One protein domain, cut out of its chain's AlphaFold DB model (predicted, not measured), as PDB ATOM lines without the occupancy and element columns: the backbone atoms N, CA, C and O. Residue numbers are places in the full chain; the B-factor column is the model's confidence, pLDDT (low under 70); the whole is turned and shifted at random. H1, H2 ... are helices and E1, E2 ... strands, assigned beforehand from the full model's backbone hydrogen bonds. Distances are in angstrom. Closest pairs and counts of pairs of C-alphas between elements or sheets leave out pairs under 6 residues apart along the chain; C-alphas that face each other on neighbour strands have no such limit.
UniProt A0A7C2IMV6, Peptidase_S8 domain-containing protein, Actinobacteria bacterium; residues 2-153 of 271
ATOM      1  N   SER A   2     -38.346  15.245 -23.984       33.53
ATOM      2  CA  SER A   2     -37.279  14.373 -24.505       33.53
ATOM      3  C   SER A   2     -35.905  15.015 -24.285       33.53
ATOM      4  O   SER A   2     -35.268  15.459 -25.237       33.53
ATOM      5  N   SER A   3     -35.491  15.103 -23.022       39.69
ATOM      6  CA  SER A   3     -34.188  15.642 -22.592       39.69
ATOM      7  C   SER A   3     -33.006  14.700 -22.838       39.69
ATOM      8  O   SER A   3     -31.875  15.062 -22.551       39.69
ATOM      9  N   ASP A   4     -33.241  13.497 -23.358       48.41
ATOM     10  CA  ASP A   4     -32.265  12.410 -23.247       48.41
ATOM     11  C   ASP A   4     -31.516  12.145 -24.560       48.41
ATOM     12  O   ASP A   4     -31.318  10.990 -24.936       48.41
ATOM     13  N   LEU A   5     -31.095  13.192 -25.284       53.62
ATOM     14  CA  LEU A   5     -30.028  13.014 -26.276       53.62
ATOM     15  C   LEU A   5     -28.666  13.283 -25.607       53.62
ATOM     16  O   LEU A   5     -28.506  14.316 -24.959       53.62
ATOM     17  N   PRO A   6     -27.677  12.375 -25.721       45.88
ATOM     18  CA  PRO A   6     -26.375  12.506 -25.083       45.88
ATOM     19  C   PRO A   6     -25.643  13.740 -25.598       45.88
ATOM     20  O   PRO A   6     -25.199  13.813 -26.743       45.88
ATOM     21  N   GLY A   7     -25.506  14.697 -24.699       50.56
ATOM     22  CA  GLY A   7     -24.761  15.921 -24.880       50.56
ATOM     23  C   GLY A   7     -24.572  16.513 -23.502       50.56
ATOM     24  O   GLY A   7     -25.330  17.382 -23.098       50.56
ATOM     25  N   GLY A   8     -23.630  15.974 -22.726       55.00
ATOM     26  CA  GLY A   8     -23.300  16.462 -21.383       55.00
ATOM     27  C   GLY A   8     -22.617  17.832 -21.422       55.00
ATOM     28  O   GLY A   8     -21.516  17.986 -20.897       55.00
ATOM     29  N   PHE A   9     -23.218  18.806 -22.105       65.06
ATOM     30  CA  PHE A   9     -22.704  20.160 -22.227       65.06
ATOM     31  C   PHE A   9     -22.851  20.855 -20.879       65.06
ATOM     32  O   PHE A   9     -23.923  20.878 -20.286       65.06
ATOM     33  N   GLN A  10     -21.749  21.390 -20.359       60.97
ATOM     34  CA  GLN A  10     -21.700  21.911 -18.990       60.97
ATOM     35  C   GLN A  10     -22.148  23.377 -18.882       60.97
ATOM     36  O   GLN A  10     -22.362  23.871 -17.773       60.97
ATOM     37  N   SER A  11     -22.316  24.075 -20.011       68.31
ATOM     38  CA  SER A  11     -22.577  25.518 -20.047       68.31
ATOM     39  C   SER A  11     -23.775  25.878 -20.940       68.31
ATOM     40  O   SER A  11     -23.922  25.301 -22.020       68.31
ATOM     41  N   PRO A  12     -24.627  26.833 -20.518       66.56
ATOM     42  CA  PRO A  12     -25.659  27.426 -21.372       66.56
ATOM     43  C   PRO A  12     -25.071  28.149 -22.602       66.56
ATOM     44  O   PRO A  12     -23.944  28.641 -22.517       66.56
ATOM     45  N   PRO A  13     -25.818  28.256 -23.719       70.25
ATOM     46  CA  PRO A  13     -27.184  27.750 -23.898       70.25
ATOM     47  C   PRO A  13     -27.259  26.239 -24.190       70.25
ATOM     48  O   PRO A  13     -28.288  25.635 -23.917       70.25
ATOM     49  N   LEU A  14     -26.163  25.605 -24.627       68.06
ATOM     50  CA  LEU A  14     -26.130  24.199 -25.069       68.06
ATOM     51  C   LEU A  14     -26.546  23.184 -23.992       68.06
ATOM     52  O   LEU A  14     -27.092  22.135 -24.316       68.06
ATOM     53  N   ARG A  15     -26.279  23.475 -22.710       67.56
ATOM     54  CA  ARG A  15     -26.718  22.632 -21.580       67.56
ATOM     55  C   ARG A  15     -28.241  22.528 -21.486       67.56
ATOM     56  O   ARG A  15     -28.760  21.481 -21.116       67.56
ATOM     57  N   ASP A  16     -28.923  23.636 -21.755       67.75
ATOM     58  CA  ASP A  16     -30.361  23.786 -21.532       67.75
ATOM     59  C   ASP A  16     -31.157  23.593 -22.842       67.75
ATOM     60  O   ASP A  16     -32.382  23.705 -22.853       67.75
ATOM     61  N   ASP A  17     -30.452  23.289 -23.935       65.44
ATOM     62  CA  ASP A  17     -30.982  23.142 -25.283       65.44
ATOM     63  C   ASP A  17     -31.665  21.787 -25.489       65.44
ATOM     64  O   ASP A  17     -31.153  20.732 -25.091       65.44
ATOM     65  N   SER A  18     -32.826  21.796 -26.143       62.81
ATOM     66  CA  SER A  18     -33.506  20.561 -26.487       62.81
ATOM     67  C   SER A  18     -33.122  20.156 -27.903       62.81
ATOM     68  O   SER A  18     -33.369  20.834 -28.886       62.81
ATOM     69  N   SER A  19     -32.513  18.982 -28.012       61.50
ATOM     70  CA  SER A  19     -31.866  18.490 -29.235       61.50
ATOM     71  C   SER A  19     -32.684  18.454 -30.551       61.50
ATOM     72  O   SER A  19     -32.119  18.074 -31.572       61.50
ATOM     73  N   ALA A  20     -33.981  18.787 -30.557       69.56
ATOM     74  CA  ALA A  20     -34.824  18.872 -31.756       69.56
ATOM     75  C   ALA A  20     -36.026  19.827 -31.591       69.56
ATOM     76  O   ALA A  20     -37.168  19.429 -31.828       69.56
ATOM     77  N   ASP A  21     -35.796  21.072 -31.181       76.12
ATOM     78  CA  ASP A  21     -36.842  22.107 -31.099       76.12
ATOM     79  C   ASP A  21     -36.783  23.166 -32.209       76.12
ATOM     80  O   ASP A  21     -37.817  23.758 -32.523       76.12
ATOM     81  N   ASN A  22     -35.619  23.385 -32.830       82.62
ATOM     82  CA  ASN A  22     -35.429  24.439 -33.821       82.62
ATOM     83  C   ASN A  22     -34.875  23.900 -35.162       82.62
ATOM     84  O   ASN A  22     -33.779  23.341 -35.199       82.62
ATOM     85  N   PRO A  23     -35.572  24.100 -36.301       84.00
ATOM     86  CA  PRO A  23     -35.113  23.645 -37.622       84.00
ATOM     87  C   PRO A  23     -33.882  24.390 -38.174       84.00
ATOM     88  O   PRO A  23     -33.343  23.978 -39.213       84.00
ATOM     89  N   SER A  24     -33.471  25.479 -37.522       85.12
ATOM     90  CA  SER A  24     -32.245  26.240 -37.797       85.12
ATOM     91  C   SER A  24     -31.185  26.075 -36.703       85.12
ATOM     92  O   SER A  24     -30.154  26.736 -36.754       85.12
ATOM     93  N   GLY A  25     -31.430  25.209 -35.717       87.56
ATOM     94  CA  GLY A  25     -30.479  24.908 -34.654       87.56
ATOM     95  C   GLY A  25     -29.370  23.972 -35.100       87.56
ATOM     96  O   GLY A  25     -29.630  22.973 -35.785       87.56
ATOM     97  N   MET A  26     -28.127  24.274 -34.720       90.56
ATOM     98  CA  MET A  26     -27.031  23.345 -34.955       90.56
ATOM     99  C   MET A  26     -26.979  22.325 -33.828       90.56
ATOM    100  O   MET A  26     -26.803  22.651 -32.659       90.56
ATOM    101  N   ALA A  27     -27.035  21.042 -34.183       88.44
ATOM    102  CA  ALA A  27     -26.884  19.996 -33.187       88.44
ATOM    103  C   ALA A  27     -25.537  20.143 -32.460       88.44
ATOM    104  O   ALA A  27     -24.470  20.150 -33.080       88.44
ATOM    105  N   ALA A  28     -25.576  20.216 -31.132       84.62
ATOM    106  CA  ALA A  28     -24.399  20.490 -30.316       84.62
ATOM    107  C   ALA A  28     -23.268  19.452 -30.502       84.62
ATOM    108  O   ALA A  28     -22.091  19.805 -30.470       84.62
ATOM    109  N   PHE A  29     -23.610  18.189 -30.792       83.62
ATOM    110  CA  PHE A  29     -22.650  17.121 -31.111       83.62
ATOM    111  C   PHE A  29     -22.023  17.232 -32.514       83.62
ATOM    112  O   PHE A  29     -21.107  16.470 -32.834       83.62
ATOM    113  N   SER A  30     -22.537  18.106 -33.388       91.31
ATOM    114  CA  SER A  30     -22.013  18.273 -34.742       91.31
ATOM    115  C   SER A  30     -20.590  18.817 -34.672       91.31
ATOM    116  O   SER A  30     -20.329  19.856 -34.058       91.31
ATOM    117  N   SER A  31     -19.652  18.097 -35.286       94.25
ATOM    118  CA  SER A  31     -18.277  18.577 -35.394       94.25
ATOM    119  C   SER A  31     -18.242  19.834 -36.253       94.25
ATOM    120  O   SER A  31     -18.907  19.913 -37.284       94.25
ATOM    121  N   ARG A  32     -17.441  20.799 -35.817       95.25
ATOM    122  CA  ARG A  32     -17.230  22.068 -36.505       95.25
ATOM    123  C   ARG A  32     -15.805  22.082 -37.037       95.25
ATOM    124  O   ARG A  32     -14.899  21.543 -36.398       95.25
ATOM    125  N   GLY A  33     -15.626  22.641 -38.220       97.06
ATOM    126  CA  GLY A  33     -14.316  22.929 -38.763       97.06
ATOM    127  C   GLY A  33     -13.680  24.170 -38.114       97.06
ATOM    128  O   GLY A  33     -14.082  24.595 -37.028       97.06
ATOM    129  N   PRO A  34     -12.726  24.805 -38.814       97.69
ATOM    130  CA  PRO A  34     -12.192  24.377 -40.108       97.69
ATOM    131  C   PRO A  34     -11.406  23.064 -39.984       97.69
ATOM    132  O   PRO A  34     -11.154  22.563 -38.887       97.69
ATOM    133  N   THR A  35     -11.005  22.478 -41.110       97.56
ATOM    134  CA  THR A  35      -9.963  21.441 -41.087       97.56
ATOM    135  C   THR A  35      -8.651  22.017 -40.544       97.56
ATOM    136  O   THR A  35      -8.476  23.232 -40.436       97.56
ATOM    137  N   ARG A  36      -7.674  21.151 -40.248       96.00
ATOM    138  CA  ARG A  36      -6.348  21.575 -39.764       96.00
ATOM    139  C   ARG A  36      -5.635  22.555 -40.709       96.00
ATOM    140  O   ARG A  36      -4.876  23.392 -40.234       96.00
ATOM    141  N   ASP A  37      -5.877  22.450 -42.015       96.38
ATOM    142  CA  ASP A  37      -5.327  23.337 -43.047       96.38
ATOM    143  C   ASP A  37      -6.237  24.528 -43.402       96.38
ATOM    144  O   ASP A  37      -5.942  25.271 -44.334       96.38
ATOM    145  N   GLY A  38      -7.332  24.735 -42.664       97.12
ATOM    146  CA  GLY A  38      -8.187  25.917 -42.799       97.12
ATOM    147  C   GLY A  38      -9.350  25.788 -43.787       97.12
ATOM    148  O   GLY A  38     -10.102  26.748 -43.946       97.12
ATOM    149  N   ARG A  39      -9.544  24.629 -44.427       98.31
ATOM    150  CA  ARG A  39     -10.691  24.403 -45.320       98.31
ATOM    151  C   ARG A  39     -11.995  24.369 -44.546       98.31
ATOM    152  O   ARG A  39     -12.061  23.950 -43.385       98.31
ATOM    153  N   ILE A  40     -13.055  24.760 -45.230       98.50
ATOM    154  CA  ILE A  40     -14.398  24.764 -44.676       98.50
ATOM    155  C   ILE A  40     -14.896  23.316 -44.629       98.50
ATOM    156  O   ILE A  40     -14.984  22.626 -45.649       98.50
ATOM    157  N   LYS A  41     -15.200  22.845 -43.417       98.25
ATOM    158  CA  LYS A  41     -15.922  21.597 -43.163       98.25
ATOM    159  C   LYS A  41     -16.917  21.787 -42.015       98.25
ATOM    160  O   LYS A  41     -16.576  22.514 -41.084       98.25
ATOM    161  N   PRO A  42     -18.082  21.110 -42.045       98.31
ATOM    162  CA  PRO A  42     -18.570  20.218 -43.117       98.31
ATOM    163  C   PRO A  42     -18.842  20.966 -44.442       98.31
ATOM    164  O   PRO A  42     -18.750  22.184 -44.473       98.31
ATOM    165  N   ASP A  43     -19.115  20.269 -45.557       98.19
ATOM    166  CA  ASP A  43     -19.567  20.973 -46.779       98.19
ATOM    167  C   ASP A  43     -21.021  21.455 -46.629       98.19
ATOM    168  O   ASP A  43     -21.389  22.524 -47.106       98.19
ATOM    169  N   LEU A  44     -21.856  20.648 -45.976       97.38
ATOM    170  CA  LEU A  44     -23.281  20.889 -45.781       97.38
ATOM    171  C   LEU A  44     -23.731  20.283 -44.459       97.38
ATOM    172  O   LEU A  44     -23.116  19.341 -43.950       97.38
ATOM    173  N   VAL A  45     -24.876  20.749 -43.979       97.50
ATOM    174  CA  VAL A  45     -25.601  20.149 -42.853       97.50
ATOM    175  C   VAL A  45     -26.990  19.688 -43.274       97.50
ATOM    176  O   VAL A  45     -27.521  20.091 -44.309       97.50
ATOM    177  N   ALA A  46     -27.590  18.799 -42.487       96.38
ATOM    178  CA  ALA A  46     -28.928  18.282 -42.741       96.38
ATOM    179  C   ALA A  46     -29.607  17.863 -41.425       96.38
ATOM    180  O   ALA A  46     -28.905  17.602 -40.443       96.38
ATOM    181  N   PRO A  47     -30.951  17.774 -41.389       93.38
ATOM    182  CA  PRO A  47     -31.681  17.301 -40.217       93.38
ATOM    183  C   PRO A  47     -31.191  15.931 -39.740       93.38
ATOM    184  O   PRO A  47     -31.095  14.983 -40.517       93.38
ATOM    185  N   ALA A  48     -30.873  15.847 -38.450       90.19
ATOM    186  CA  ALA A  48     -30.147  14.707 -37.897       90.19
ATOM    187  C   ALA A  48     -30.494  14.391 -36.438       90.19
ATOM    188  O   ALA A  48     -29.801  13.597 -35.804       90.19
ATOM    189  N   ALA A  49     -31.533  15.016 -35.891       86.31
ATOM    190  CA  ALA A  49     -32.004  14.771 -34.538       86.31
ATOM    191  C   ALA A  49     -33.365  14.069 -34.570       86.31
ATOM    192  O   ALA A  49     -34.237  14.440 -35.352       86.31
ATOM    193  N   HIS A  50     -33.529  13.043 -33.727       85.88
ATOM    194  CA  HIS A  50     -34.760  12.245 -33.610       85.88
ATOM    195  C   HIS A  50     -35.291  11.673 -34.941       85.88
ATOM    196  O   HIS A  50     -36.499  11.533 -35.137       85.88
ATOM    197  N   VAL A  51     -34.390  11.287 -35.848       89.75
ATOM    198  CA  VAL A  51     -34.717  10.680 -37.143       89.75
ATOM    199  C   VAL A  51     -35.338   9.304 -36.925       89.75
ATOM    200  O   VAL A  51     -34.697   8.404 -36.384       89.75
ATOM    201  N   LEU A  52     -36.586   9.121 -37.355       92.06
ATOM    202  CA  LEU A  52     -37.240   7.816 -37.345       92.06
ATOM    203  C   LEU A  52     -36.674   6.954 -38.481       92.06
ATOM    204  O   LEU A  52     -36.810   7.302 -39.651       92.06
ATOM    205  N   THR A  53     -36.053   5.829 -38.142       91.00
ATOM    206  CA  THR A  53     -35.419   4.918 -39.103       91.00
ATOM    207  C   THR A  53     -35.726   3.457 -38.777       91.00
ATOM    208  O   THR A  53     -36.243   3.136 -37.704       91.00
ATOM    209  N   VAL A  54     -35.462   2.561 -39.728       91.56
ATOM    210  CA  VAL A  54     -35.723   1.122 -39.595       91.56
ATOM    211  C   VAL A  54     -34.850   0.497 -38.508       91.56
ATOM    212  O   VAL A  54     -33.668   0.804 -38.376       91.56
ATOM    213  N   ALA A  55     -35.441  -0.397 -37.719       86.00
ATOM    214  CA  ALA A  55     -34.784  -1.009 -36.573       86.00
ATOM    215  C   ALA A  55     -34.315  -2.433 -36.883       86.00
ATOM    216  O   ALA A  55     -35.062  -3.395 -36.703       86.00
ATOM    217  N   SER A  56     -33.052  -2.588 -37.282       80.75
ATOM    218  CA  SER A  56     -32.397  -3.898 -37.221       80.75
ATOM    219  C   SER A  56     -31.929  -4.143 -35.783       80.75
ATOM    220  O   SER A  56     -30.996  -3.495 -35.309       80.75
ATOM    221  N   GLY A  57     -32.628  -5.012 -35.047       79.50
ATOM    222  CA  GLY A  57     -32.295  -5.343 -33.651       79.50
ATOM    223  C   GLY A  57     -32.876  -4.412 -32.574       79.50
ATOM    224  O   GLY A  57     -32.567  -4.587 -31.398       79.50
ATOM    225  N   GLY A  58     -33.748  -3.461 -32.935       81.69
ATOM    226  CA  GLY A  58     -34.434  -2.586 -31.970       81.69
ATOM    227  C   GLY A  58     -33.550  -1.487 -31.361       81.69
ATOM    228  O   GLY A  58     -32.435  -1.250 -31.805       81.69
ATOM    229  N   ALA A  59     -34.058  -0.790 -30.337       79.19
ATOM    230  CA  ALA A  59     -33.375   0.359 -29.718       79.19
ATOM    231  C   ALA A  59     -32.163  -0.012 -28.841       79.19
ATOM    232  O   ALA A  59     -31.369   0.854 -28.502       79.19
ATOM    233  N   GLY A  60     -32.024  -1.283 -28.454       80.62
ATOM    234  CA  GLY A  60     -30.909  -1.758 -27.628       80.62
ATOM    235  C   GLY A  60     -29.690  -2.230 -28.423       80.62
ATOM    236  O   GLY A  60     -28.733  -2.700 -27.817       80.62
ATOM    237  N   SER A  61     -29.724  -2.165 -29.759       80.94
ATOM    238  CA  SER A  61     -28.673  -2.741 -30.606       80.94
ATOM    239  C   SER A  61     -27.395  -1.899 -30.654       80.94
ATOM    240  O   SER A  61     -26.311  -2.461 -30.808       80.94
ATOM    241  N   CYS A  62     -27.488  -0.577 -30.492       78.62
ATOM    242  CA  CYS A  62     -26.329   0.299 -30.353       78.62
ATOM    243  C   CYS A  62     -26.658   1.590 -29.577       78.62
ATOM    244  O   CYS A  62     -27.826   1.988 -29.496       78.62
ATOM    245  N   PRO A  63     -25.643   2.267 -29.005       79.50
ATOM    246  CA  PRO A  63     -25.824   3.579 -28.396       79.50
ATOM    247  C   PRO A  63     -26.372   4.603 -29.397       79.50
ATOM    248  O   PRO A  63     -25.971   4.629 -30.557       79.50
ATOM    249  N   GLY A  64     -27.258   5.481 -28.926       78.50
ATOM    250  CA  GLY A  64     -27.840   6.556 -29.736       78.50
ATOM    251  C   GLY A  64     -29.129   6.192 -30.479       78.50
ATOM    252  O   GLY A  64     -29.647   7.014 -31.239       78.50
ATOM    253  N   LEU A  65     -29.672   4.994 -30.238       85.25
ATOM    254  CA  LEU A  65     -31.003   4.587 -30.680       85.25
ATOM    255  C   LEU A  65     -32.007   4.649 -29.528       85.25
ATOM    256  O   LEU A  65     -31.730   4.223 -28.411       85.25
ATOM    257  N   PHE A  66     -33.209   5.134 -29.825       87.50
ATOM    258  CA  PHE A  66     -34.297   5.273 -28.862       87.50
ATOM    259  C   PHE A  66     -35.551   4.549 -29.352       87.50
ATOM    260  O   PHE A  66     -35.821   4.513 -30.561       87.50
ATOM    261  N   PRO A  67     -36.363   3.993 -28.436       88.50
ATOM    262  CA  PRO A  67     -37.638   3.391 -28.795       88.50
ATOM    263  C   PRO A  67     -38.548   4.372 -29.546       88.50
ATOM    264  O   PRO A  67     -38.747   5.516 -29.137       88.50
ATOM    265  N   SER A  68     -39.150   3.907 -30.642       88.38
ATOM    266  CA  SER A  68     -40.146   4.688 -31.390       88.38
ATOM    267  C   SER A  68     -41.587   4.445 -30.922       88.38
ATOM    268  O   SER A  68     -42.471   5.228 -31.263       88.38
ATOM    269  N   GLY A  69     -41.820   3.371 -30.155       86.25
ATOM    270  CA  GLY A  69     -43.148   2.808 -29.872       86.25
ATOM    271  C   GLY A  69     -43.577   1.711 -30.858       86.25
ATOM    272  O   GLY A  69     -44.584   1.050 -30.635       86.25
ATOM    273  N   ASN A  70     -42.800   1.468 -31.918       86.69
ATOM    274  CA  ASN A  70     -43.008   0.395 -32.888       86.69
ATOM    275  C   ASN A  70     -41.717  -0.421 -33.037       86.69
ATOM    276  O   ASN A  70     -40.664   0.142 -33.319       86.69
ATOM    277  N   SER A  71     -41.784  -1.747 -32.896       86.31
ATOM    278  CA  SER A  71     -40.603  -2.623 -32.962       86.31
ATOM    279  C   SER A  71     -39.881  -2.619 -34.316       86.31
ATOM    280  O   SER A  71     -38.723  -3.020 -34.379       86.31
ATOM    281  N   ARG A  72     -40.526  -2.143 -35.390       89.56
ATOM    282  CA  ARG A  72     -39.922  -2.009 -36.727       89.56
ATOM    283  C   ARG A  72     -39.087  -0.738 -36.900       89.56
ATOM    284  O   ARG A  72     -38.369  -0.630 -37.892       89.56
ATOM    285  N   TYR A  73     -39.173   0.210 -35.964       92.06
ATOM    286  CA  TYR A  73     -38.525   1.517 -36.075       92.06
ATOM    287  C   TYR A  73     -37.844   1.959 -34.777       92.06
ATOM    288  O   TYR A  73     -38.288   1.662 -33.669       92.06
ATOM    289  N   VAL A  74     -36.794   2.755 -34.917       92.38
ATOM    290  CA  VAL A  74     -36.082   3.436 -33.829       92.38
ATOM    291  C   VAL A  74     -35.958   4.912 -34.165       92.38
ATOM    292  O   VAL A  74     -35.977   5.291 -35.335       92.38
ATOM    293  N   ARG A  75     -35.839   5.760 -33.146       91.00
ATOM    294  CA  ARG A  75     -35.372   7.136 -33.341       91.00
ATOM    295  C   ARG A  75     -33.863   7.142 -33.178       91.00
ATOM    296  O   ARG A  75     -33.360   6.595 -32.203       91.00
ATOM    297  N   ALA A  76     -33.164   7.751 -34.115       89.75
ATOM    298  CA  ALA A  76     -31.722   7.901 -34.097       89.75
ATOM    299  C   ALA A  76     -31.351   9.382 -34.190       89.75
ATOM    300  O   ALA A  76     -32.144  10.215 -34.631       89.75
ATOM    301  N   TYR A  77     -30.131   9.714 -33.801       87.81
ATOM    302  CA  TYR A  77     -29.554  11.025 -34.063       87.81
ATOM    303  C   TYR A  77     -28.093  10.875 -34.477       87.81
ATOM    304  O   TYR A  77     -27.503   9.803 -34.352       87.81
ATOM    305  N   GLY A  78     -27.506  11.962 -34.959       88.12
ATOM    306  CA  GLY A  78     -26.081  12.028 -35.251       88.12
ATOM    307  C   GLY A  78     -25.803  12.409 -36.693       88.12
ATOM    308  O   GLY A  78     -26.638  12.233 -37.582       88.12
ATOM    309  N   THR A  79     -24.588  12.882 -36.946       92.06
ATOM    310  CA  THR A  79     -24.130  13.226 -38.301       92.06
ATOM    311  C   THR A  79     -24.207  12.036 -39.265       92.06
ATOM    312  O   THR A  79     -24.401  12.247 -40.458       92.06
ATOM    313  N   SER A  80     -24.180  10.791 -38.769       92.38
ATOM    314  CA  SER A  80     -24.478   9.583 -39.554       92.38
ATOM    315  C   SER A  80     -25.871   9.609 -40.196       92.38
ATOM    316  O   SER A  80     -26.019   9.208 -41.348       92.38
ATOM    317  N   MET A  81     -26.885  10.117 -39.487       93.19
ATOM    318  CA  MET A  81     -28.246  10.253 -40.020       93.19
ATOM    319  C   MET A  81     -28.328  11.392 -41.039       93.19
ATOM    320  O   MET A  81     -28.951  11.232 -42.088       93.19
ATOM    321  N   ALA A  82     -27.627  12.502 -40.777       95.19
ATOM    322  CA  ALA A  82     -27.492  13.610 -41.725       95.19
ATOM    323  C   ALA A  82     -26.874  13.133 -43.052       95.19
ATOM    324  O   ALA A  82     -27.400  13.406 -44.130       95.19
ATOM    325  N   ALA A  83     -25.780  12.366 -42.970       96.38
ATOM    326  CA  ALA A  83     -25.082  11.816 -44.126       96.38
ATOM    327  C   ALA A  83     -25.975  10.874 -44.943       96.38
ATOM    328  O   ALA A  83     -26.015  10.984 -46.168       96.38
ATOM    329  N   ALA A  84     -26.734   9.992 -44.282       95.31
ATOM    330  CA  ALA A  84     -27.675   9.098 -44.957       95.31
ATOM    331  C   ALA A  84     -28.777   9.875 -45.703       95.31
ATOM    332  O   ALA A  84     -29.098   9.547 -46.847       95.31
ATOM    333  N   LEU A  85     -29.315  10.937 -45.089       95.19
ATOM    334  CA  LEU A  85     -30.327  11.794 -45.710       95.19
ATOM    335  C   LEU A  85     -29.785  12.511 -46.956       95.19
ATOM    336  O   LEU A  85     -30.438  12.509 -48.003       95.19
ATOM    337  N   VAL A  86     -28.588  13.099 -46.869       97.06
ATOM    338  CA  VAL A  86     -27.939  13.761 -48.015       97.06
ATOM    339  C   VAL A  86     -27.614  12.750 -49.116       97.06
ATOM    340  O   VAL A  86     -27.885  13.025 -50.283       97.06
ATOM    341  N   ALA A  87     -27.117  11.558 -48.771       97.00
ATOM    342  CA  ALA A  87     -26.827  10.501 -49.741       97.00
ATOM    343  C   ALA A  87     -28.079  10.055 -50.516       97.00
ATOM    344  O   ALA A  87     -28.022   9.904 -51.737       97.00
ATOM    345  N   GLY A  88     -29.221   9.904 -49.836       95.50
ATOM    346  CA  GLY A  88     -30.500   9.598 -50.484       95.50
ATOM    347  C   GLY A  88     -30.933  10.681 -51.476       95.50
ATOM    348  O   GLY A  88     -31.298  10.372 -52.609       95.50
ATOM    349  N   ASN A  89     -30.810  11.955 -51.094       95.12
ATOM    350  CA  ASN A  89     -31.112  13.078 -51.988       95.12
ATOM    351  C   ASN A  89     -30.176  13.116 -53.205       95.12
ATOM    352  O   ASN A  89     -30.632  13.291 -54.335       95.12
ATOM    353  N   LEU A  90     -28.875  12.907 -52.990       96.75
ATOM    354  CA  LEU A  90     -27.882  12.847 -54.062       96.75
ATOM    355  C   LEU A  90     -28.153  11.703 -55.042       96.75
ATOM    356  O   LEU A  90     -27.966  11.884 -56.243       96.75
ATOM    357  N   ALA A  91     -28.633  10.550 -54.568       96.19
ATOM    358  CA  ALA A  91     -29.023   9.444 -55.439       96.19
ATOM    359  C   ALA A  91     -30.178   9.838 -56.380       96.19
ATOM    360  O   ALA A  91     -30.123   9.550 -57.578       96.19
ATOM    361  N   SER A  92     -31.186  10.554 -55.872       94.75
ATOM    362  CA  SER A  92     -32.283  11.085 -56.694       94.75
ATOM    363  C   SER A  92     -31.804  12.150 -57.687       94.75
ATOM    364  O   SER A  92     -32.148  12.080 -58.868       94.75
ATOM    365  N   MET A  93     -30.970  13.097 -57.242       95.81
ATOM    366  CA  MET A  93     -30.387  14.128 -58.113       95.81
ATOM    367  C   MET A  93     -29.530  13.516 -59.221       95.81
ATOM    368  O   MET A  93     -29.634  13.933 -60.372       95.81
ATOM    369  N   ARG A  94     -28.728  12.491 -58.903       97.25
ATOM    370  CA  ARG A  94     -27.878  11.781 -59.866       97.25
ATOM    371  C   ARG A  94     -28.683  11.191 -61.016       97.25
ATOM    372  O   ARG A  94     -28.324  11.417 -62.166       97.25
ATOM    373  N   SER A  95     -29.772  10.484 -60.712       95.69
ATOM    374  CA  SER A  95     -30.643   9.884 -61.732       95.69
ATOM    375  C   SER A  95     -31.223  10.943 -62.679       95.69
ATOM    376  O   SER A  95     -31.167  10.808 -63.899       95.69
ATOM    377  N   LEU A  96     -31.711  12.055 -62.125       94.75
ATOM    378  CA  LEU A  96     -32.282  13.141 -62.920       94.75
ATOM    379  C   LEU A  96     -31.235  13.872 -63.757       94.75
ATOM    380  O   LEU A  96     -31.490  14.173 -64.921       94.75
ATOM    381  N   LEU A  97     -30.059  14.142 -63.193       96.06
ATOM    382  CA  LEU A  97     -28.958  14.747 -63.934       96.06
ATOM    383  C   LEU A  97     -28.493  13.846 -65.071       96.06
ATOM    384  O   LEU A  97     -28.280  14.359 -66.163       96.06
ATOM    385  N   ALA A  98     -28.421  12.530 -64.859       96.62
ATOM    386  CA  ALA A  98     -28.067  11.591 -65.916       96.62
ATOM    387  C   ALA A  98     -29.042  11.668 -67.101       96.62
ATOM    388  O   ALA A  98     -28.620  11.751 -68.254       96.62
ATOM    389  N   LEU A  99     -30.347  11.743 -66.818       94.88
ATOM    390  CA  LEU A  99     -31.381  11.921 -67.843       94.88
ATOM    391  C   LEU A  99     -31.287  13.281 -68.551       94.88
ATOM    392  O   LEU A  99     -31.485  13.356 -69.759       94.88
ATOM    393  N   ARG A 100     -30.999  14.361 -67.814       91.88
ATOM    394  CA  ARG A 100     -30.937  15.732 -68.357       91.88
ATOM    395  C   ARG A 100     -29.660  16.011 -69.153       91.88
ATOM    396  O   ARG A 100     -29.718  16.763 -70.116       91.88
ATOM    397  N   GLN A 101     -28.533  15.435 -68.742       91.00
ATOM    398  CA  GLN A 101     -27.211  15.644 -69.346       91.00
ATOM    399  C   GLN A 101     -26.850  14.565 -70.379       91.00
ATOM    400  O   GLN A 101     -25.825  14.669 -71.045       91.00
ATOM    401  N   GLY A 102     -27.651  13.498 -70.491       93.88
ATOM    402  CA  GLY A 102     -27.376  12.368 -71.382       93.88
ATOM    403  C   GLY A 102     -26.154  11.531 -70.981       93.88
ATOM    404  O   GLY A 102     -25.694  10.705 -71.766       93.88
ATOM    405  N   SER A 103     -25.602  11.744 -69.784       95.06
ATOM    406  CA  SER A 103     -24.433  11.036 -69.260       95.06
ATOM    407  C   SER A 103     -24.410  11.067 -67.732       95.06
ATOM    408  O   SER A 103     -24.988  11.952 -67.107       95.06
ATOM    409  N   GLU A 104     -23.739  10.093 -67.121       96.62
ATOM    410  CA  GLU A 104     -23.611  10.011 -65.665       96.62
ATOM    411  C   GLU A 104     -22.868  11.231 -65.089       96.62
ATOM    412  O   GLU A 104     -21.713  11.465 -65.465       96.62
ATOM    413  N   PRO A 105     -23.475  11.985 -64.149       97.94
ATOM    414  CA  PRO A 105     -22.867  13.194 -63.606       97.94
ATOM    415  C   PRO A 105     -21.653  12.864 -62.734       97.94
ATOM    416  O   PRO A 105     -21.618  11.841 -62.042       97.94
ATOM    417  N   SER A 106     -20.654  13.745 -62.729       98.31
ATOM    418  CA  SER A 106     -19.493  13.595 -61.852       98.31
ATOM    419  C   SER A 106     -19.862  13.835 -60.388       98.31
ATOM    420  O   SER A 106     -20.849  14.503 -60.059       98.31
ATOM    421  N   ALA A 107     -19.015  13.344 -59.479       98.06
ATOM    422  CA  ALA A 107     -19.110  13.699 -58.065       98.06
ATOM    423  C   ALA A 107     -18.981  15.220 -57.855       98.06
ATOM    424  O   ALA A 107     -19.671  15.783 -57.006       98.06
ATOM    425  N   SER A 108     -18.154  15.890 -58.666       98.69
ATOM    426  CA  SER A 108     -18.006  17.346 -58.667       98.69
ATOM    427  C   SER A 108     -19.310  18.049 -59.043       98.69
ATOM    428  O   SER A 108     -19.683  19.006 -58.372       98.69
ATOM    429  N   LEU A 109     -20.037  17.561 -60.057       98.62
ATOM    430  CA  LEU A 109     -21.318  18.145 -60.466       98.62
ATOM    431  C   LEU A 109     -22.376  17.996 -59.377       98.62
ATOM    432  O   LEU A 109     -23.061  18.961 -59.041       98.62
ATOM    433  N   LEU A 110     -22.472  16.805 -58.785       98.38
ATOM    434  CA  LEU A 110     -23.351  16.567 -57.643       98.38
ATOM    435  C   LEU A 110     -23.009  17.500 -56.477       98.38
ATOM    436  O   LEU A 110     -23.914  18.138 -55.940       98.38
ATOM    437  N   LYS A 111     -21.717  17.639 -56.136       98.62
ATOM    438  CA  LYS A 111     -21.237  18.567 -55.102       98.62
ATOM    439  C   LYS A 111     -21.605  20.016 -55.428       98.62
ATOM    440  O   LYS A 111     -22.128  20.706 -54.557       98.62
ATOM    441  N   ALA A 112     -21.370  20.463 -56.662       98.69
ATOM    442  CA  ALA A 112     -21.683  21.818 -57.101       98.69
ATOM    443  C   ALA A 112     -23.176  22.125 -56.932       98.69
ATOM    444  O   ALA A 112     -23.513  23.156 -56.362       98.69
ATOM    445  N   PHE A 113     -24.074  21.214 -57.323       97.94
ATOM    446  CA  PHE A 113     -25.516  21.407 -57.139       97.94
ATOM    447  C   PHE A 113     -25.925  21.538 -55.673       97.94
ATOM    448  O   PHE A 113     -26.661  22.463 -55.328       97.94
ATOM    449  N   VAL A 114     -25.457  20.638 -54.805       97.81
ATOM    450  CA  VAL A 114     -25.874  20.670 -53.394       97.81
ATOM    451  C   VAL A 114     -25.290  21.859 -52.638       97.81
ATOM    452  O   VAL A 114     -25.969  22.425 -51.787       97.81
ATOM    453  N   VAL A 115     -24.077  22.294 -52.987       98.44
ATOM    454  CA  VAL A 115     -23.470  23.520 -52.449       98.44
ATOM    455  C   VAL A 115     -24.192  24.766 -52.967       98.44
ATOM    456  O   VAL A 115     -24.473  25.682 -52.192       98.44
ATOM    457  N   ASN A 116     -24.547  24.806 -54.253       98.12
ATOM    458  CA  ASN A 116     -25.260  25.938 -54.841       98.12
ATOM    459  C   ASN A 116     -26.668  26.094 -54.241       98.12
ATOM    460  O   ASN A 116     -27.102  27.202 -53.929       98.12
ATOM    461  N   GLY A 117     -27.362  24.976 -54.023       96.75
ATOM    462  CA  GLY A 117     -28.696  24.926 -53.423       96.75
ATOM    463  C   GLY A 117     -28.724  25.017 -51.895       96.75
ATOM    464  O   GLY A 117     -29.801  25.047 -51.315       96.75
ATOM    465  N   ALA A 118     -27.590  25.068 -51.200       97.12
ATOM    466  CA  ALA A 118     -27.605  25.109 -49.742       97.12
ATOM    467  C   ALA A 118     -28.279  26.388 -49.205       97.12
ATOM    468  O   ALA A 118     -28.137  27.475 -49.777       97.12
ATOM    469  N   ALA A 119     -29.041  26.253 -48.122       95.88
ATOM    470  CA  ALA A 119     -29.696  27.356 -47.427       95.88
ATOM    471  C   ALA A 119     -28.879  27.748 -46.191       95.88
ATOM    472  O   ALA A 119     -28.624  26.899 -45.342       95.88
ATOM    473  N   ASP A 120     -28.486  29.015 -46.108       95.38
ATOM    474  CA  ASP A 120     -27.797  29.594 -44.949       95.38
ATOM    475  C   ASP A 120     -28.700  29.516 -43.703       95.38
ATOM    476  O   ASP A 120     -29.890  29.843 -43.786       95.38
ATOM    477  N   LEU A 121     -28.166  29.027 -42.579       95.50
ATOM    478  CA  LEU A 121     -28.881  28.953 -41.301       95.50
ATOM    479  C   LEU A 121     -28.567  30.122 -40.367       95.50
ATOM    480  O   LEU A 121     -29.177  30.194 -39.299       95.50
ATOM    481  N   CYS A 122     -27.655  31.024 -40.732       94.31
ATOM    482  CA  CYS A 122     -27.330  32.219 -39.960       94.31
ATOM    483  C   CYS A 122     -28.603  32.994 -39.561       94.31
ATOM    484  O   CYS A 122     -29.482  33.210 -40.402       94.31
ATOM    485  N   PRO A 123     -28.728  33.440 -38.296       94.12
ATOM    486  CA  PRO A 123     -27.737  33.380 -37.207       94.12
ATOM    487  C   PRO A 123     -27.758  32.081 -36.369       94.12
ATOM    488  O   PRO A 123     -27.069  31.979 -35.352       94.12
ATOM    489  N   GLY A 124     -28.552  31.082 -36.753       91.25
ATOM    490  CA  GLY A 124     -28.817  29.872 -35.974       91.25
ATOM    491  C   GLY A 124     -29.972  30.038 -34.981       91.25
ATOM    492  O   GLY A 124     -30.779  30.964 -35.077       91.25
ATOM    493  N   GLN A 125     -30.082  29.126 -34.012       87.19
ATOM    494  CA  GLN A 125     -31.249  29.060 -33.115       87.19
ATOM    495  C   GLN A 125     -31.307  30.137 -32.022       87.19
ATOM    496  O   GLN A 125     -32.378  30.349 -31.453       87.19
ATOM    497  N   TYR A 126     -30.196  30.812 -31.721       84.88
ATOM    498  CA  TYR A 126     -30.119  31.791 -30.625       84.88
ATOM    499  C   TYR A 126     -30.193  33.258 -31.091       84.88
ATOM    500  O   TYR A 126     -30.048  34.173 -30.280       84.88
ATOM    501  N   GLY A 127     -30.480  33.491 -32.378       84.25
ATOM    502  CA  GLY A 127     -30.660  34.832 -32.942       84.25
ATOM    503  C   GLY A 127     -29.372  35.662 -33.009       84.25
ATOM    504  O   GLY A 127     -28.291  35.208 -32.644       84.25
ATOM    505  N   ASP A 128     -29.488  36.912 -33.464       83.44
ATOM    506  CA  ASP A 128     -28.329  37.774 -33.762       83.44
ATOM    507  C   ASP A 128     -27.502  38.165 -32.527       83.44
ATOM    508  O   ASP A 128     -26.313  38.456 -32.633       83.44
ATOM    509  N   GLN A 129     -28.117  38.172 -31.340       79.75
ATOM    510  CA  GLN A 129     -27.436  38.530 -30.088       79.75
ATOM    511  C   GLN A 129     -26.435  37.460 -29.636       79.75
ATOM    512  O   GLN A 129     -25.485  37.771 -28.917       79.75
ATOM    513  N   LEU A 130     -26.644  36.211 -30.058       77.88
ATOM    514  CA  LEU A 130     -25.767  35.081 -29.782       77.88
ATOM    515  C   LEU A 130     -25.699  34.186 -31.023       77.88
ATOM    516  O   LEU A 130     -26.090  33.022 -30.974       77.88
ATOM    517  N   ALA A 131     -25.235  34.746 -32.141       81.81
ATOM    518  CA  ALA A 131     -25.169  34.020 -33.403       81.81
ATOM    519  C   ALA A 131     -24.341  32.733 -33.245       81.81
ATOM    520  O   ALA A 131     -23.120  32.764 -33.077       81.81
ATOM    521  N   GLU A 132     -25.028  31.593 -33.279       89.25
ATOM    522  CA  GLU A 132     -24.414  30.268 -33.223       89.25
ATOM    523  C   GLU A 132     -23.728  29.940 -34.551       89.25
ATOM    524  O   GLU A 132     -22.686  29.280 -34.592       89.25
ATOM    525  N   ILE A 133     -24.342  30.403 -35.641       93.88
ATOM    526  CA  ILE A 133     -23.957  30.096 -37.010       93.88
ATOM    527  C   ILE A 133     -23.644  31.422 -37.712       93.88
ATOM    528  O   ILE A 133     -24.554  32.229 -37.902       93.88
ATOM    529  N   PRO A 134     -22.375  31.684 -38.077       93.50
ATOM    530  CA  PRO A 134     -22.014  32.823 -38.921       93.50
ATOM    531  C   PRO A 134     -22.639  32.711 -40.319       93.50
ATOM    532  O   PRO A 134     -23.017  31.621 -40.727       93.50
ATOM    533  N   ALA A 135     -22.663  33.796 -41.097       94.00
ATOM    534  CA  ALA A 135     -23.119  33.744 -42.491       94.00
ATOM    535  C   ALA A 135     -22.324  32.716 -43.320       94.00
ATOM    536  O   ALA A 135     -21.108  32.566 -43.152       94.00
ATOM    537  N   ALA A 136     -22.999  32.003 -44.220       95.75
ATOM    538  CA  ALA A 136     -22.378  30.969 -45.038       95.75
ATOM    539  C   ALA A 136     -21.520  31.560 -46.186       95.75
ATOM    540  O   ALA A 136     -21.952  32.504 -46.848       95.75
ATOM    541  N   PRO A 137     -20.369  30.948 -46.530       97.69
ATOM    542  CA  PRO A 137     -19.891  29.699 -45.963       97.69
ATOM    543  C   PRO A 137     -19.071  29.892 -44.678       97.69
ATOM    544  O   PRO A 137     -18.333  30.864 -44.530       97.69
ATOM    545  N   ASN A 138     -19.172  28.937 -43.754       97.12
ATOM    546  CA  ASN A 138     -18.496  28.975 -42.459       97.12
ATOM    547  C   ASN A 138     -18.172  27.558 -41.938       97.12
ATOM    548  O   ASN A 138     -18.734  26.574 -42.415       97.12
ATOM    549  N   PRO A 139     -17.297  27.411 -40.928       97.38
ATOM    550  CA  PRO A 139     -16.926  26.094 -40.407       97.38
ATOM    551  C   PRO A 139     -17.974  25.403 -39.513       97.38
ATOM    552  O   PRO A 139     -17.698  24.334 -38.976       97.38
ATOM    553  N   VAL A 140     -19.152  25.995 -39.299       96.75
ATOM    554  CA  VAL A 140     -20.228  25.404 -38.487       96.75
ATOM    555  C   VAL A 140     -21.194  24.621 -39.370       96.75
ATOM    556  O   VAL A 140     -21.432  23.440 -39.120       96.75
ATOM    557  N   GLU A 141     -21.706  25.246 -40.428       97.50
ATOM    558  CA  GLU A 141     -22.666  24.624 -41.354       97.50
ATOM    559  C   GLU A 141     -22.130  24.385 -42.771       97.50
ATOM    560  O   GLU A 141     -22.847  23.880 -43.640       97.50
ATOM    561  N   GLY A 142     -20.874  24.744 -43.031       98.31
ATOM    562  CA  GLY A 142     -20.323  24.709 -44.373       98.31
ATOM    563  C   GLY A 142     -20.944  25.783 -45.244       98.31
ATOM    564  O   GLY A 142     -20.933  26.960 -44.901       98.31
ATOM    565  N   TRP A 143     -21.500  25.372 -46.379       98.25
ATOM    566  CA  TRP A 143     -22.163  26.249 -47.339       98.25
ATOM    567  C   TRP A 143     -23.662  26.399 -47.046       98.25
ATOM    568  O   TRP A 143     -24.334  27.179 -47.731       98.25
ATOM    569  N   GLY A 144     -24.167  25.672 -46.045       97.50
ATOM    570  CA  GLY A 144     -25.530  25.755 -45.539       97.50
ATOM    571  C   GLY A 144     -26.188  24.392 -45.328       97.50
ATOM    572  O   GLY A 144     -25.617  23.321 -45.567       97.50
ATOM    573  N   LYS A 145     -27.458  24.431 -44.932       97.44
ATOM    574  CA  LYS A 145     -28.338  23.266 -44.881       97.44
ATOM    575  C   LYS A 145     -28.719  22.806 -46.283       97.44
ATOM    576  O   LYS A 145     -29.150  23.606 -47.111       97.44
ATOM    577  N   MET A 146     -28.629  21.502 -46.530       96.00
ATOM    578  CA  MET A 146     -29.111  20.881 -47.763       96.00
ATOM    579  C   MET A 146     -30.571  21.276 -48.029       96.00
ATOM    580  O   MET A 146     -31.448  21.018 -47.203       96.00
ATOM    581  N   ASN A 147     -30.829  21.863 -49.199       95.19
ATOM    582  CA  ASN A 147     -32.171  22.175 -49.675       95.19
ATOM    583  C   ASN A 147     -32.317  21.735 -51.142       95.19
ATOM    584  O   ASN A 147     -31.727  22.318 -52.051       95.19
ATOM    585  N   SER A 148     -33.114  20.691 -51.371       91.88
ATOM    586  CA  SER A 148     -33.363  20.157 -52.710       91.88
ATOM    587  C   SER A 148     -34.338  20.998 -53.535       91.88
ATOM    588  O   SER A 148     -34.359  20.847 -54.750       91.88
ATOM    589  N   GLU A 149     -35.134  21.885 -52.934       93.06
ATOM    590  CA  GLU A 149     -36.134  22.689 -53.657       93.06
ATOM    591  C   GLU A 149     -35.494  23.520 -54.770       93.06
ATOM    592  O   GLU A 149     -36.016  23.582 -55.881       93.06
ATOM    593  N   PHE A 150     -34.312  24.085 -54.514       91.38
ATOM    594  CA  PHE A 150     -33.596  24.875 -55.512       91.38
ATOM    595  C   PHE A 150     -33.091  24.039 -56.685       91.38
ATOM    596  O   PHE A 150     -33.001  24.554 -57.794       91.38
ATOM    597  N   PHE A 151     -32.803  22.750 -56.489       94.56
ATOM    598  CA  PHE A 151     -32.474  21.853 -57.599       94.56
ATOM    599  C   PHE A 151     -33.678  21.662 -58.532       94.56
ATOM    600  O   PHE A 151     -33.514  21.654 -59.747       94.56
ATOM    601  N   PHE A 152     -34.886  21.554 -57.971       92.69
ATOM    602  CA  PHE A 152     -36.126  21.304 -58.716       92.69
ATOM    603  C   PHE A 152     -36.837  22.567 -59.213       92.69
ATOM    604  O   PHE A 152     -37.846  22.458 -59.908       92.69
ATOM    605  N   LYS A 153     -36.337  23.761 -58.878       92.62
ATOM    606  CA  LYS A 153     -36.945  25.024 -59.295       92.62
ATOM    607  C   LYS A 153     -36.830  25.199 -60.811       92.62
ATOM    608  O   LYS A 153     -35.742  25.452 -61.335       92.62
TER     609      LYS A 153
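AT A GLANCE: This is residues 2 to 153 of the 271 residues of the protein "Peptidase_S8 domain-containing protein" of Actinobacteria bacterium (UniProt A0A7C2IMV6). There is little regular structure: mostly loops, with one long helix, H1, leading away from a small sheet and short H2 crosswise beside it. The printed part has 152 residues, with three named strands and three named helices in the order E1 E2 E3 H1 H2 H3 along the chain; the sheet, E1 - E3 - E2, is antiparallel. The class is mixed, with 48 residues in named elements; the whole is compact, radius of gyration of the C-alphas 17.1 A, spans 50 by 43 by 31 A.

IN THESE COORDINATES: E1 is residues 51 to 54, from C-alpha 51 at (-34.717, 10.680, -37.143); E2 is 65 to 67, E3 73 to 76. H1 is 79 to 101, 31.3 A long; H2 is 107 to 116, 14.1 A; H3 is 149 to 152, ending at C-alpha 152 (-36.126, 21.304, -58.716).

HOW THE PARTS SIT: Within hydrogen-bond range are N 51 and O 76 of E1 and E3, 2.8 A, and N 66 and O 75 of the hairpin E2 and E3, 2.8 A. H1 only grazes the sheet with residues 81 to 85. Residues 90 to 94 of H1 only just touch H2, with 3 pairs of C-alphas within 8 A, the closest Leu 90 and Leu 110, 6.9 A. Every O i to N i+4 pair is within range in H1 and H2; H3 is too short for one.

THE WHOLE: The printed part has no cut. H2 to H3 is a long link of 32 residues. The pLDDT is under 70 in residues 2 to 12 and 14 to 20.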